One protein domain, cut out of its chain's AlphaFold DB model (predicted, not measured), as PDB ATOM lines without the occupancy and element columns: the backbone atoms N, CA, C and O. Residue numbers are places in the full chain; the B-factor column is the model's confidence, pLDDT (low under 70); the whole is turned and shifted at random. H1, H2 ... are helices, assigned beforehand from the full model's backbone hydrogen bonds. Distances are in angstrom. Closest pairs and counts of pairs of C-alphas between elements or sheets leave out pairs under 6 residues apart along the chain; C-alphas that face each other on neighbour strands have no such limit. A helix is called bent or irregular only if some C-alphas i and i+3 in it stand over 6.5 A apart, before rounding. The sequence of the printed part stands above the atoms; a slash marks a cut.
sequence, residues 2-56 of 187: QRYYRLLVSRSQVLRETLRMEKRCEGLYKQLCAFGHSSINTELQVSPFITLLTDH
ATOM      1  N   GLN A   2     -41.536  20.310  -6.671       95.88
ATOM      2  CA  GLN A   2     -42.736  19.475  -6.909       95.88
ATOM      3  C   GLN A   2     -43.194  19.392  -8.381       95.88
ATOM      4  O   GLN A   2     -43.565  18.320  -8.855       95.88
ATOM      5  N   ARG A   3     -43.120  20.498  -9.138       97.38
ATOM      6  CA  ARG A   3     -43.438  20.516 -10.582       97.38
ATOM      7  C   ARG A   3     -42.528  19.591 -11.393       97.38
ATOM      8  O   ARG A   3     -42.998  18.889 -12.281       97.38
ATOM      9  N   TYR A   4     -41.242  19.569 -11.051       98.12
ATOM     10  CA  TYR A   4     -40.252  18.719 -11.705       98.12
ATOM     11  C   TYR A   4     -40.503  17.236 -11.406       98.12
ATOM     12  O   TYR A   4     -40.499  16.416 -12.319       98.12
ATOM     13  N   TYR A   5     -40.843  16.906 -10.158       98.31
ATOM     14  CA  TYR A   5     -41.237  15.547  -9.786       98.31
ATOM     15  C   TYR A   5     -42.450  15.051 -10.593       98.31
ATOM     16  O   TYR A   5     -42.405  13.968 -11.171       98.31
ATOM     17  N   ARG A   6     -43.509  15.864 -10.724       98.06
ATOM     18  CA  ARG A   6     -44.691  15.505 -11.536       98.06
ATOM     19  C   ARG A   6     -44.341  15.275 -13.008       98.06
ATOM     20  O   ARG A   6     -44.854  14.338 -13.617       98.06
ATOM     21  N   LEU A   7     -43.448  16.096 -13.563       98.44
ATOM     22  CA  LEU A   7     -42.975  15.942 -14.937       98.44
ATOM     23  C   LEU A   7     -42.212  14.623 -15.129       98.44
ATOM     24  O   LEU A   7     -42.473  13.906 -16.093       98.44
ATOM     25  N   LEU A   8     -41.309  14.279 -14.206       98.50
ATOM     26  CA  LEU A   8     -40.564  13.018 -14.250       98.50
ATOM     27  C   LEU A   8     -41.489  11.802 -14.170       98.50
ATOM     28  O   LEU A   8     -41.337  10.862 -14.950       98.50
ATOM     29  N   VAL A   9     -42.478  11.835 -13.273       98.44
ATOM     30  CA  VAL A   9     -43.461  10.752 -13.145       98.44
ATOM     31  C   VAL A   9     -44.249  10.587 -14.443       98.44
ATOM     32  O   VAL A   9     -44.317   9.471 -14.959       98.44
ATOM     33  N   SER A  10     -44.764  11.678 -15.014       98.56
ATOM     34  CA  SER A  10     -45.488  11.651 -16.292       98.56
ATOM     35  C   SER A  10     -44.619  11.100 -17.429       98.56
ATOM     36  O   SER A  10     -45.003  10.145 -18.105       98.56
ATOM     37  N   ARG A  11     -43.380  11.587 -17.574       98.50
ATOM     38  CA  ARG A  11     -42.446  11.088 -18.596       98.50
ATOM     39  C   ARG A  11     -42.140   9.598 -18.422       98.50
ATOM     40  O   ARG A  11     -42.075   8.875 -19.410       98.50
ATOM     41  N   SER A  12     -42.000   9.122 -17.183       98.38
ATOM     42  CA  SER A  12     -41.788   7.695 -16.907       98.38
ATOM     43  C   SER A  12     -42.982   6.830 -17.325       98.38
ATOM     44  O   SER A  12     -42.798   5.697 -17.763       98.38
ATOM     45  N   GLN A  13     -44.208   7.352 -17.204       98.38
ATOM     46  CA  GLN A  13     -45.417   6.653 -17.635       98.38
ATOM     47  C   GLN A  13     -45.473   6.561 -19.157       98.38
ATOM     48  O   GLN A  13     -45.686   5.469 -19.676       98.38
ATOM     49  N   VAL A  14     -45.197   7.669 -19.854       98.38
ATOM     50  CA  VAL A  14     -45.132   7.695 -21.322       98.38
ATOM     51  C   VAL A  14     -44.099   6.694 -21.830       98.38
ATOM     52  O   VAL A  14     -44.436   5.858 -22.655       98.38
ATOM     53  N   LEU A  15     -42.881   6.692 -21.276       98.31
ATOM     54  CA  LEU A  15     -41.830   5.753 -21.686       98.31
ATOM     55  C   LEU A  15     -42.239   4.286 -21.503       98.31
ATOM     56  O   LEU A  15     -41.997   3.466 -22.385       98.31
ATOM     57  N   ARG A  16     -42.887   3.947 -20.381       98.44
ATOM     58  CA  ARG A  16     -43.394   2.585 -20.158       98.44
ATOM     59  C   ARG A  16     -44.460   2.194 -21.178       98.44
ATOM     60  O   ARG A  16     -44.464   1.050 -21.626       98.44
ATOM     61  N   GLU A  17     -45.351   3.115 -21.541       97.88
ATOM     62  CA  GLU A  17     -46.370   2.841 -22.555       97.88
ATOM     63  C   GLU A  17     -45.760   2.717 -23.952       97.88
ATOM     64  O   GLU A  17     -46.100   1.787 -24.678       97.88
ATOM     65  N   THR A  18     -44.801   3.573 -24.306       97.88
ATOM     66  CA  THR A  18     -44.084   3.490 -25.584       97.88
ATOM     67  C   THR A  18     -43.380   2.145 -25.739       97.88
ATOM     68  O   THR A  18     -43.574   1.480 -26.750       97.88
ATOM     69  N   LEU A  19     -42.657   1.682 -24.714       97.50
ATOM     70  CA  LEU A  19     -41.999   0.369 -24.742       97.50
ATOM     71  C   LEU A  19     -43.006  -0.788 -24.854       97.50
ATOM     72  O   LEU A  19     -42.768  -1.781 -25.542       97.50
ATOM     73  N   ARG A  20     -44.167  -0.673 -24.196       96.62
ATOM     74  CA  ARG A  20     -45.246  -1.664 -24.317       96.62
ATOM     75  C   ARG A  20     -45.827  -1.688 -25.732       96.62
ATOM     76  O   ARG A  20     -46.116  -2.768 -26.246       96.62
ATOM     77  N   MET A  21     -46.021  -0.523 -26.345       95.75
ATOM     78  CA  MET A  21     -46.484  -0.396 -27.727       95.75
ATOM     79  C   MET A  21     -45.473  -0.970 -28.713       95.75
ATOM     80  O   MET A  21     -45.866  -1.748 -29.572       95.75
ATOM     81  N   GLU A  22     -44.188  -0.670 -28.549       95.56
ATOM     82  CA  GLU A  22     -43.114  -1.191 -29.397       95.56
ATOM     83  C   GLU A  22     -43.099  -2.725 -29.412       95.56
ATOM     84  O   GLU A  22     -43.130  -3.336 -30.478       95.56
ATOM     85  N   LYS A  23     -43.202  -3.360 -28.236       94.44
ATOM     86  CA  LYS A  23     -43.299  -4.823 -28.133       94.44
ATOM     87  C   LYS A  23     -44.533  -5.390 -28.843       94.44
ATOM     88  O   LYS A  23     -44.474  -6.471 -29.431       94.44
ATOM     89  N   ARG A  24     -45.670  -4.685 -28.786       95.56
ATOM     90  CA  ARG A  24     -46.882  -5.079 -29.525       95.56
ATOM     91  C   ARG A  24     -46.679  -4.940 -31.031       95.56
ATOM     92  O   ARG A  24     -47.035  -5.861 -31.757       95.56
ATOM     93  N   CYS A  25     -46.078  -3.843 -31.487       94.69
ATOM     94  CA  CYS A  25     -45.756  -3.621 -32.895       94.69
ATOM     95  C   CYS A  25     -44.806  -4.696 -33.435       94.69
ATOM     96  O   CYS A  25     -45.054  -5.224 -34.513       94.69
ATOM     97  N   GLU A  26     -43.779  -5.086 -32.675       93.62
ATOM     98  CA  GLU A  26     -42.877  -6.180 -33.053       93.62
ATOM     99  C   GLU A  26     -43.635  -7.514 -33.197       93.62
ATOM    100  O   GLU A  26     -43.428  -8.259 -34.155       93.62
ATOM    101  N   GLY A  27     -44.559  -7.805 -32.274       95.19
ATOM    102  CA  GLY A  27     -45.418  -8.988 -32.346       95.19
ATOM    103  C   GLY A  27     -46.329  -8.989 -33.577       95.19
ATOM    104  O   GLY A  27     -46.405  -9.995 -34.282       95.19
ATOM    105  N   LEU A  28     -46.969  -7.854 -33.867       94.56
ATOM    106  CA  LEU A  28     -47.809  -7.681 -35.054       94.56
ATOM    107  C   LEU A  28     -46.995  -7.801 -36.344       94.56
ATOM    108  O   LEU A  28     -47.435  -8.464 -37.278       94.56
ATOM    109  N   TYR A  29     -45.793  -7.227 -36.384       92.62
ATOM    110  CA  TYR A  29     -44.894  -7.346 -37.527       92.62
ATOM    111  C   TYR A  29     -44.518  -8.808 -37.787       92.62
ATOM    112  O   TYR A  29     -44.654  -9.285 -38.909       92.62
ATOM    113  N   LYS A  30     -44.148  -9.566 -36.746       93.00
ATOM    114  CA  LYS A  30     -43.863 -11.005 -36.874       93.00
ATOM    115  C   LYS A  30     -45.068 -11.794 -37.379       93.00
ATOM    116  O   LYS A  30     -44.902 -12.667 -38.225       93.00
ATOM    117  N   GLN A  31     -46.270 -11.489 -36.886       93.06
ATOM    118  CA  GLN A  31     -47.503 -12.117 -37.368       93.06
ATOM    119  C   GLN A  31     -47.779 -11.782 -38.832       93.06
ATOM    120  O   GLN A  31     -48.117 -12.677 -39.600       93.06
ATOM    121  N   LEU A  32     -47.588 -10.524 -39.233       90.75
ATOM    122  CA  LEU A  32     -47.751 -10.095 -40.617       90.75
ATOM    123  C   LEU A  32     -46.741 -10.787 -41.536       90.75
ATOM    124  O   LEU A  32     -47.118 -11.278 -42.597       90.75
ATOM    125  N   CYS A  33     -45.479 -10.901 -41.114       88.12
ATOM    126  CA  CYS A  33     -44.472 -11.668 -41.839       88.12
ATOM    127  C   CYS A  33     -44.865 -13.146 -41.941       88.12
ATOM    128  O   CYS A  33     -44.814 -13.704 -43.032       88.12
ATOM    129  N   ALA A  34     -45.284 -13.783 -40.846       89.50
ATOM    130  CA  ALA A  34     -45.708 -15.184 -40.858       89.50
ATOM    131  C   ALA A  34     -46.915 -15.409 -41.781       89.50
ATOM    132  O   ALA A  34     -46.937 -16.374 -42.539       89.50
ATOM    133  N   PHE A  35     -47.882 -14.488 -41.763       89.12
ATOM    134  CA  PHE A  35     -49.007 -14.504 -42.685       89.12
ATOM    135  C   PHE A  35     -48.523 -14.377 -44.129       89.12
ATOM    136  O   PHE A  35     -48.891 -15.202 -44.956       89.12
ATOM    137  N   GLY A  36     -47.642 -13.419 -44.426       85.69
ATOM    138  CA  GLY A  36     -47.115 -13.202 -45.773       85.69
ATOM    139  C   GLY A  36     -46.396 -14.410 -46.373       85.69
ATOM    140  O   GLY A  36     -46.558 -14.669 -47.560       85.69
ATOM    141  N   HIS A  37     -45.696 -15.193 -45.551       85.44
ATOM    142  CA  HIS A  37     -45.000 -16.413 -45.978       85.44
ATOM    143  C   HIS A  37     -45.866 -17.685 -45.912       85.44
ATOM    144  O   HIS A  37     -45.355 -18.782 -46.125       85.44
ATOM    145  N   SER A  38     -47.159 -17.574 -45.597       86.19
ATOM    146  CA  SER A  38     -48.072 -18.720 -45.614       86.19
ATOM    147  C   SER A  38     -48.218 -19.274 -47.033       86.19
ATOM    148  O   SER A  38     -48.353 -18.503 -47.984       86.19
ATOM    149  N   SER A  39     -48.237 -20.603 -47.179       83.62
ATOM    150  CA  SER A  39     -48.235 -21.269 -48.492       83.62
ATOM    151  C   SER A  39     -49.449 -20.899 -49.351       83.62
ATOM    152  O   SER A  39     -49.338 -20.783 -50.570       83.62
ATOM    153  N   ILE A  40     -50.576 -20.566 -48.713       85.56
ATOM    154  CA  ILE A  40     -51.768 -20.058 -49.398       85.56
ATOM    155  C   ILE A  40     -51.463 -18.808 -50.238       85.56
ATOM    156  O   ILE A  40     -51.987 -18.669 -51.333       85.56
ATOM    157  N   ASN A  41     -50.563 -17.924 -49.798       77.75
ATOM    158  CA  ASN A  41     -50.250 -16.689 -50.525       77.75
ATOM    159  C   ASN A  41     -49.382 -16.918 -51.767       77.75
ATOM    160  O   ASN A  41     -49.342 -16.051 -52.640       77.75
ATOM    161  N   THR A  42     -48.701 -18.065 -51.847       75.62
ATOM    162  CA  THR A  42     -47.907 -18.485 -53.011       75.62
ATOM    163  C   THR A  42     -48.668 -19.422 -53.947       75.62
ATOM    164  O   THR A  42     -48.313 -19.531 -55.114       75.62
ATOM    165  N   GLU A  43     -49.703 -20.099 -53.445       80.69
ATOM    166  CA  GLU A  43     -50.543 -21.027 -54.215       80.69
ATOM    167  C   GLU A  43     -51.707 -20.319 -54.932       80.69
ATOM    168  O   GLU A  43     -52.312 -20.876 -55.849       80.69
ATOM    169  N   LEU A  44     -52.023 -19.080 -54.542       79.38
ATOM    170  CA  LEU A  44     -53.023 -18.258 -55.219       79.38
ATOM    171  C   LEU A  44     -52.509 -17.765 -56.579       79.38
ATOM    172  O   LEU A  44     -51.394 -17.265 -56.701       79.38
ATOM    173  N   GLN A  45     -53.374 -17.828 -57.597       74.62
ATOM    174  CA  GLN A  45     -53.084 -17.323 -58.949       74.62
ATOM    175  C   GLN A  45     -52.807 -15.811 -58.977       74.62
ATOM    176  O   GLN A  45     -52.106 -15.323 -59.860       74.62
ATOM    177  N   VAL A  46     -53.349 -15.074 -58.002       74.06
ATOM    178  CA  VAL A  46     -53.094 -13.648 -57.788       74.06
ATOM    179  C   VAL A  46     -52.696 -13.459 -56.331       74.06
ATOM    180  O   VAL A  46     -53.454 -13.800 -55.423       74.06
ATOM    181  N   SER A  47     -51.499 -12.918 -56.104       76.12
ATOM    182  CA  SER A  47     -51.021 -12.662 -54.748       76.12
ATOM    183  C   SER A  47     -51.814 -11.508 -54.119       76.12
ATOM    184  O   SER A  47     -51.860 -10.422 -54.706       76.12
ATOM    185  N   PRO A  48     -52.371 -11.678 -52.906       74.44
ATOM    186  CA  PRO A  48     -53.144 -10.625 -52.242       74.44
ATOM    187  C   PRO A  48     -52.311  -9.365 -51.969       74.44
ATOM    188  O   PRO A  48     -52.851  -8.262 -51.922       74.44
ATOM    189  N   PHE A  49     -50.985  -9.499 -51.848       73.44
ATOM    190  CA  PHE A  49     -50.077  -8.358 -51.713       73.44
ATOM    191  C   PHE A  49     -50.014  -7.509 -52.984       73.44
ATOM    192  O   PHE A  49     -49.946  -6.288 -52.893       73.44
ATOM    193  N   ILE A  50     -50.072  -8.129 -54.164       70.56
ATOM    194  CA  ILE A  50     -50.051  -7.409 -55.442       70.56
ATOM    195  C   ILE A  50     -51.370  -6.670 -55.656       70.56
ATOM    196  O   ILE A  50     -51.355  -5.518 -56.082       70.56
ATOM    197  N   THR A  51     -52.499  -7.286 -55.299       72.50
ATOM    198  CA  THR A  51     -53.809  -6.622 -55.338       72.50
ATOM    199  C   THR A  51     -53.832  -5.398 -54.420       72.50
ATOM    200  O   THR A  51     -54.144  -4.305 -54.875       72.50
ATOM    201  N   LEU A  52     -53.372  -5.536 -53.170       72.00
ATOM    202  CA  LEU A  52     -53.282  -4.414 -52.224       72.00
ATOM    203  C   LEU A  52     -52.377  -3.274 -52.718       72.00
ATOM    204  O   LEU A  52     -52.704  -2.104 -52.530       72.00
ATOM    205  N   LEU A  53     -51.248  -3.598 -53.351       69.62
ATOM    206  CA  LEU A  53     -50.331  -2.605 -53.919       69.62
ATOM    207  C   LEU A  53     -50.910  -1.899 -55.151       69.62
ATOM    208  O   LEU A  53     -50.639  -0.718 -55.361       69.62
ATOM    209  N   THR A  54     -51.704  -2.615 -55.948       70.81
ATOM    210  CA  THR A  54     -52.352  -2.077 -57.153       70.81
ATOM    211  C   THR A  54     -53.506  -1.143 -56.782       70.81
ATOM    212  O   THR A  54     -53.630  -0.066 -57.363       70.81
ATOM    213  N   ASP A  55     -54.296  -1.510 -55.772       72.31
ATOM    214  CA  ASP A  55     -55.463  -0.734 -55.336       72.31
ATOM    215  C   ASP A  55     -55.073   0.475 -54.466       72.31
ATOM    216  O   ASP A  55     -55.785   1.485 -54.414       72.31
ATOM    217  N   HIS A  56     -53.922   0.407 -53.786       62.31
ATOM    218  CA  HIS A  56     -53.458   1.434 -52.853       62.31
ATOM    219  C   HIS A  56     -51.956   1.749 -53.015       62.31
ATOM    220  O   HIS A  56     -51.155   1.472 -52.114       62.31
TER     221      HIS A  56
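This is residues 2 to 56 of the 187 residues of an uncharacterized protein of Cystoisospora suis (UniProt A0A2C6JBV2). One long, single helix, H1, makes most of the length of this model, and after its last residue, Gly 36, the backbone turns through the short helix H2 and a small loop, residues 44 to 47, into H3, which points off to one side, in the outline of a hook or L with a long shaft and a short foot. The shaft has no partner along it: residues 2 to 35 of H1 stand free, and at the other end residues 50 to 56 stick out as the tip of the foot. The printed part has 55 residues with three named helices, in the order H1, H2, H3, and no named strand; the class is all helix. The whole is extended, with a radius of gyration of the C-alphas of 20.0 A, and the C-alphas span 65 by 22 by 6 A.

H1 comes first, residues 2 to 36, 51.0 A from first to last C-alpha; it begins with C-alpha 2 at (-42.736, 19.475, -6.909) and ends with C-alpha 36 at (-47.115, -13.202, -45.773). H2 follows, residues 39 to 43, five residues. H3 is residues 48 to 55, 10.6 A from first to last C-alpha, and ends with C-alpha 55 at (-55.463, -0.734, -55.336).

H1, the longest helix with 35 residues, touches no helix. Two residues separate it from H2, a tight link, and H1 and H2 meet only through their link. Four residues lie between H2 and H3, again a tight link. H2 and H3 are close but not clearly touching, with 1 pair of C-alphas within 8 A; the closest C-alphas are those of Asn 41 and Pro 48, 6.9 A apart, and the centres of the two helices are 14.7 A apart. H1 and H3 are only just apart, with their closest C-alphas at 8.2 A. In H1, H2 and H3 every O i to N i+4 pair is within hydrogen-bond range. No helix is bent or irregular.

The two C-alphas farthest apart are those of Gln 2 and Gln 45, at 64.6 A, while the first and last printed C-alphas, those of Gln 2 and His 56, are 50.5 A apart. The printed part runs from residue 2 to residue 56 of a full chain of 187 residues and has no cut. Neither link is long. The mean pLDDT of the printed part is 88.4; it is 96 in H1, 81 in H2 and 72 in H3, and residues 53 and 56 are under 70.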